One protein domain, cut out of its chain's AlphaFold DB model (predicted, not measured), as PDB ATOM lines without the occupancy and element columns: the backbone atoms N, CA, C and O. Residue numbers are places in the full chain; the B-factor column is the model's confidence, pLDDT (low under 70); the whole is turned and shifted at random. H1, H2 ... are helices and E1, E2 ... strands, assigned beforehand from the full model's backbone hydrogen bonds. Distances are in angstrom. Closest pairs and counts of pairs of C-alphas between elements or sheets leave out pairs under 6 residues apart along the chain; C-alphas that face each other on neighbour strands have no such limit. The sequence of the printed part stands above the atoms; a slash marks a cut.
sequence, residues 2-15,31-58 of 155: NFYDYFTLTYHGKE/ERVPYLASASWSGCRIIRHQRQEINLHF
ATOM      1  N   ASN A   2      88.566 -39.762  58.045       92.50
ATOM      2  CA  ASN A   2      88.157 -40.030  59.428       92.50
ATOM      3  C   ASN A   2      86.617 -40.082  59.531       92.50
ATOM      4  O   ASN A   2      85.915 -39.989  58.520       92.50
ATOM      5  N   PHE A   3      86.092 -40.276  60.740       91.94
ATOM      6  CA  PHE A   3      84.652 -40.402  60.960       91.94
ATOM      7  C   PHE A   3      83.919 -39.076  60.707       91.94
ATOM      8  O   PHE A   3      82.886 -39.068  60.044       91.94
ATOM      9  N   TYR A   4      84.476 -37.944  61.147       92.31
ATOM     10  CA  TYR A   4      83.927 -36.614  60.862       92.31
ATOM     11  C   TYR A   4      83.812 -36.338  59.352       92.31
ATOM     12  O   TYR A   4      82.743 -35.969  58.857       92.31
ATOM     13  N   ASP A   5      84.884 -36.584  58.600       91.62
ATOM     14  CA  ASP A   5      84.926 -36.454  57.145       91.62
ATOM     15  C   ASP A   5      83.889 -37.366  56.490       91.62
ATOM     16  O   ASP A   5      83.265 -37.002  55.502       91.62
ATOM     17  N   TYR A   6      83.672 -38.561  57.040       90.56
ATOM     18  CA  TYR A   6      82.693 -39.486  56.490       90.56
ATOM     19  C   TYR A   6      81.273 -38.900  56.511       90.56
ATOM     20  O   TYR A   6      80.605 -38.927  55.475       90.56
ATOM     21  N   PHE A   7      80.823 -38.319  57.628       89.75
ATOM     22  CA  PHE A   7      79.480 -37.721  57.707       89.75
ATOM     23  C   PHE A   7      79.372 -36.359  57.026       89.75
ATOM     24  O   PHE A   7      78.304 -36.012  56.517       89.75
ATOM     25  N   THR A   8      80.453 -35.580  57.008       90.81
ATOM     26  CA  THR A   8      80.453 -34.272  56.339       90.81
ATOM     27  C   THR A   8      80.617 -34.387  54.834       90.81
ATOM     28  O   THR A   8      80.034 -33.604  54.103       90.81
ATOM     29  N   LEU A   9      81.369 -35.351  54.319       91.50
ATOM     30  CA  LEU A   9      81.648 -35.429  52.885       91.50
ATOM     31  C   LEU A   9      80.777 -36.449  52.177       91.50
ATOM     32  O   LEU A   9      80.697 -36.418  50.951       91.50
ATOM     33  N   THR A  10      80.119 -37.355  52.901       92.56
ATOM     34  CA  THR A  10      79.358 -38.432  52.267       92.56
ATOM     35  C   THR A  10      78.011 -38.691  52.925       92.56
ATOM     36  O   THR A  10      77.732 -38.253  54.039       92.56
ATOM     37  N   TYR A  11      77.133 -39.376  52.198       90.69
ATOM     38  CA  TYR A  11      75.885 -39.910  52.729       90.69
ATOM     39  C   TYR A  11      75.440 -41.138  51.949       90.69
ATOM     40  O   TYR A  11      75.892 -41.394  50.834       90.69
ATOM     41  N   HIS A  12      74.548 -41.908  52.558       90.19
ATOM     42  CA  HIS A  12      73.931 -43.052  51.913       90.19
ATOM     43  C   HIS A  12      72.866 -42.603  50.904       90.19
ATOM     44  O   HIS A  12      72.055 -41.723  51.203       90.19
ATOM     45  N   GLY A  13      72.821 -43.234  49.733       89.25
ATOM     46  CA  GLY A  13      71.734 -43.029  48.784       89.25
ATOM     47  C   GLY A  13      71.567 -44.172  47.793       89.25
ATOM     48  O   GLY A  13      72.342 -45.122  47.759       89.25
ATOM     49  N   LYS A  14      70.522 -44.083  46.969       85.62
ATOM     50  CA  LYS A  14      70.193 -45.104  45.965       85.62
ATOM     51  C   LYS A  14      71.070 -44.964  44.736       85.62
ATOM     52  O   LYS A  14      71.313 -43.836  44.323       85.62
ATOM     53  N   GLU A  15      71.504 -46.069  44.154       80.62
ATOM     54  CA  GLU A  15      72.129 -46.065  42.829       80.62
ATOM     55  C   GLU A  15      71.146 -45.495  41.788       80.62
ATOM     56  O   GLU A  15      69.930 -45.577  41.978       80.62
ATOM     57  N   GLU A  31      78.856 -37.320  42.746       90.69
ATOM     58  CA  GLU A  31      79.573 -38.579  42.530       90.69
ATOM     59  C   GLU A  31      79.010 -39.690  43.429       90.69
ATOM     60  O   GLU A  31      78.673 -39.468  44.597       90.69
ATOM     61  N   ARG A  32      78.893 -40.899  42.874       90.31
ATOM     62  CA  ARG A  32      78.308 -42.072  43.527       90.31
ATOM     63  C   ARG A  32      79.309 -43.215  43.487       90.31
ATOM     64  O   ARG A  32      79.775 -43.590  42.420       90.31
ATOM     65  N   VAL A  33      79.614 -43.768  44.653       91.12
ATOM     66  CA  VAL A  33      80.537 -44.891  44.828       91.12
ATOM     67  C   VAL A  33      79.734 -46.082  45.354       91.12
ATOM     68  O   VAL A  33      79.288 -46.030  46.507       91.12
ATOM     69  N   PRO A  34      79.498 -47.131  44.547       90.69
ATOM     70  CA  PRO A  34      78.754 -48.303  44.993       90.69
ATOM     71  C   PRO A  34      79.473 -48.993  46.157       90.69
ATOM     72  O   PRO A  34      80.705 -48.966  46.263       90.69
ATOM     73  N   TYR A  35      78.700 -49.585  47.067       89.81
ATOM     74  CA  TYR A  35      79.286 -50.425  48.109       89.81
ATOM     75  C   TYR A  35      79.833 -51.723  47.506       89.81
ATOM     76  O   TYR A  35      79.476 -52.119  46.398       89.81
ATOM     77  N   LEU A  36      80.712 -52.402  48.246       89.00
ATOM     78  CA  LEU A  36      81.187 -53.725  47.846       89.00
ATOM     79  C   LEU A  36      80.001 -54.688  47.732       89.00
ATOM     80  O   LEU A  36      79.117 -54.664  48.583       89.00
ATOM     81  N   ALA A  37      80.026 -55.590  46.749       87.00
ATOM     82  CA  ALA A  37      78.966 -56.588  46.556       87.00
ATOM     83  C   ALA A  37      78.760 -57.507  47.779       87.00
ATOM     84  O   ALA A  37      77.695 -58.086  47.954       87.00
ATOM     85  N   SER A  38      79.777 -57.631  48.637       89.50
ATOM     86  CA  SER A  38      79.714 -58.367  49.902       89.50
ATOM     87  C   SER A  38      79.068 -57.583  51.052       89.50
ATOM     88  O   SER A  38      78.921 -58.127  52.145       89.50
ATOM     89  N   ALA A  39      78.755 -56.299  50.868       83.56
ATOM     90  CA  ALA A  39      78.078 -55.499  51.877       83.56
ATOM     91  C   ALA A  39      76.598 -55.894  51.951       83.56
ATOM     92  O   ALA A  39      75.945 -56.111  50.936       83.56
ATOM     93  N   SER A  40      76.040 -55.934  53.159       81.38
ATOM     94  CA  SER A  40      74.623 -56.256  53.376       81.38
ATOM     95  C   SER A  40      73.663 -55.127  52.983       81.38
ATOM     96  O   SER A  40      72.454 -55.260  53.163       81.38
ATOM     97  N   TRP A  41      74.179 -53.990  52.509       78.69
ATOM     98  CA  TRP A  41      73.404 -52.780  52.247       78.69
ATOM     99  C   TRP A  41      73.215 -52.577  50.748       78.69
ATOM    100  O   TRP A  41      74.180 -52.601  49.987       78.69
ATOM    101  N   SER A  42      71.974 -52.314  50.339       83.19
ATOM    102  CA  SER A  42      71.651 -51.906  48.973       83.19
ATOM    103  C   SER A  42      71.880 -50.404  48.792       83.19
ATOM    104  O   SER A  42      71.553 -49.610  49.670       83.19
ATOM    105  N   GLY A  43      72.444 -50.000  47.651       88.44
ATOM    106  CA  GLY A  43      72.685 -48.597  47.302       88.44
ATOM    107  C   GLY A  43      74.165 -48.229  47.198       88.44
ATOM    108  O   GLY A  43      75.029 -49.069  46.958       88.44
ATOM    109  N   CYS A  44      74.455 -46.942  47.359       91.38
ATOM    110  CA  CYS A  44      75.780 -46.373  47.152       91.38
ATOM    111  C   CYS A  44      76.100 -45.282  48.179       91.38
ATOM    112  O   CYS A  44      75.226 -44.713  48.842       91.38
ATOM    113  N   ARG A  45      77.387 -44.965  48.283       92.19
ATOM    114  CA  ARG A  45      77.878 -43.783  48.978       92.19
ATOM    115  C   ARG A  45      77.900 -42.614  48.004       92.19
ATOM    116  O   ARG A  45      78.589 -42.668  46.992       92.19
ATOM    117  N   ILE A  46      77.193 -41.544  48.329       92.31
ATOM    118  CA  ILE A  46      77.202 -40.311  47.547       92.31
ATOM    119  C   ILE A  46      78.235 -39.363  48.148       92.31
ATOM    120  O   ILE A  46      78.179 -39.074  49.345       92.31
ATOM    121  N   ILE A  47      79.161 -38.876  47.325       92.25
ATOM    122  CA  ILE A  47      80.123 -37.841  47.702       92.25
ATOM    123  C   ILE A  47      79.458 -36.483  47.513       92.25
ATOM    124  O   ILE A  47      78.920 -36.154  46.456       92.25
ATOM    125  N   ARG A  48      79.456 -35.687  48.573       90.06
ATOM    126  CA  ARG A  48      78.853 -34.362  48.583       90.06
ATOM    127  C   ARG A  48      79.728 -33.385  47.818       90.06
ATOM    128  O   ARG A  48      80.952 -33.402  47.914       90.06
ATOM    129  N   HIS A  49      79.084 -32.481  47.091       85.56
ATOM    130  CA  HIS A  49      79.790 -31.358  46.489       85.56
ATOM    131  C   HIS A  49      80.291 -30.400  47.572       85.56
ATOM    132  O   HIS A  49      79.558 -30.081  48.502       85.56
ATOM    133  N   GLN A  50      81.479 -29.827  47.370       79.56
ATOM    134  CA  GLN A  50      82.107 -28.879  48.305       79.56
ATOM    135  C   GLN A  50      81.263 -27.627  48.619       79.56
ATOM    136  O   GLN A  50      81.497 -26.968  49.623       79.56
ATOM    137  N   ARG A  51      80.283 -27.284  47.770       81.38
ATOM    138  CA  ARG A  51      79.378 -26.132  47.959       81.38
ATOM    139  C   ARG A  51      78.088 -26.481  48.715       81.38
ATOM    140  O   ARG A  51      77.204 -25.637  48.801       81.38
ATOM    141  N   GLN A  52      77.906 -27.726  49.160       83.56
ATOM    142  CA  GLN A  52      76.788 -28.067  50.042       83.56
ATOM    143  C   GLN A  52      77.132 -27.677  51.475       83.56
ATOM    144  O   GLN A  52      78.095 -28.181  52.042       83.56
ATOM    145  N   GLU A  53      76.309 -26.810  52.055       84.25
ATOM    146  CA  GLU A  53      76.340 -26.539  53.487       84.25
ATOM    147  C   GLU A  53      75.749 -27.722  54.247       84.25
ATOM    148  O   GLU A  53      74.738 -28.308  53.842       84.25
ATOM    149  N   ILE A  54      76.412 -28.105  55.335       87.31
ATOM    150  CA  ILE A  54      76.042 -29.267  56.136       87.31
ATOM    151  C   ILE A  54      76.135 -28.872  57.593       87.31
ATOM    152  O   ILE A  54      77.161 -28.375  58.053       87.31
ATOM    153  N   ASN A  55      75.058 -29.144  58.316       84.38
ATOM    154  CA  ASN A  55      75.035 -29.051  59.757       84.38
ATOM    155  C   ASN A  55      75.008 -30.474  60.324       84.38
ATOM    156  O   ASN A  55      74.060 -31.226  60.083       84.38
ATOM    157  N   LEU A  56      76.078 -30.866  61.018       85.38
ATOM    158  CA  LEU A  56      76.105 -32.138  61.728       85.38
ATOM    159  C   LEU A  56      75.337 -31.996  63.037       85.38
ATOM    160  O   LEU A  56      75.750 -31.264  63.933       85.38
ATOM    161  N   HIS A  57      74.251 -32.751  63.150       86.50
ATOM    162  CA  HIS A  57      73.481 -32.832  64.377       86.50
ATOM    163  C   HIS A  57      73.861 -34.101  65.146       86.50
ATOM    164  O   HIS A  57      73.486 -35.211  64.764       86.50
ATOM    165  N   PHE A  58      74.630 -33.939  66.224       85.25
ATOM    166  CA  PHE A  58      74.966 -35.033  67.132       85.25
ATOM    167  C   PHE A  58      73.813 -35.251  68.115       85.25
ATOM    168  O   PHE A  58      73.482 -34.368  68.901       85.25
TER     169      PHE A  58
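This is residues 2 to 15 and 31 to 58 of the 155 residues of an uncharacterized protein of Mycena chlorophos (UniProt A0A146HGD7). A small sheet of three short antiparallel strands, E3 in the middle with E1 and E2 on either side of it, has a short helix, H1, at one end and the hairpin loop of residues 35 to 43 at the other. The stretch after E3, residues 48 to 58, has no named element; it runs on from the sheet and makes a corner around residues 51 and 52, from where it runs to Phe 58. The printed part has 42 residues, with one named helix and three named strands in the order H1, E1, E2, E3; the sheet's order is E1, E3, E2. The class is mixed, helices and strands, though under half of the residues are in named elements. The whole is only just loose, close to compact, with a radius of gyration of the C-alphas of 11.3 A, and its C-alphas span 30 by 21 by 16 A.

The inner strand of the sheet is E3, residues 44 to 47. On one edge is E1, residues 10 to 13, antiparallel to E3 with 143 degrees between their directions. The C-alphas of Thr 10 and Ile 47 face each other at 4.7 A, and N 44 and O 13 are within hydrogen-bond range at 2.8 A, as are N 11 and O 46 at 3.1 A. The other edge strand is E2, residues 32 to 34, antiparallel to E3 at 150 degrees. E2 and E3 form a hairpin; the C-alphas of Pro 34 and Cys 44 face each other at 4.2 A, and N 33 and O 45 are within hydrogen-bond range at 2.8 A. E1 and E2 are only just apart, their closest C-alphas 8.5 A from each other. H1, residues 3 to 9, is on the sheet but only grazes it, with its residues 4 to 9. Its closest C-alpha to E3 is that of Leu 9, 5.9 A from that of Ile 47. In H1 every O i to N i+4 pair is within hydrogen-bond range.

E1 and E3, with four residues each, both measure 9.6 A from first to last C-alpha. E3 ends with C-alpha 47 at (80.123, -37.841, 47.702). E2, three residues, measures 6.4 A. H1, seven residues, measures 9.9 A and begins with C-alpha 3 at (84.652, -40.402, 60.960).

The two C-alphas farthest apart are those of Ser 38 and Arg 51, at 32.3 A. Residues 16 to 30 are not printed, and C-alphas 15 and 31 are 10.6 A apart across this cut, which falls in the link from E1 to E2. The link from H1 to E1 is tight and that from E2 to E3, nine residues, is short. The mean pLDDT of the printed part is 88.0, and no printed residue is under 70.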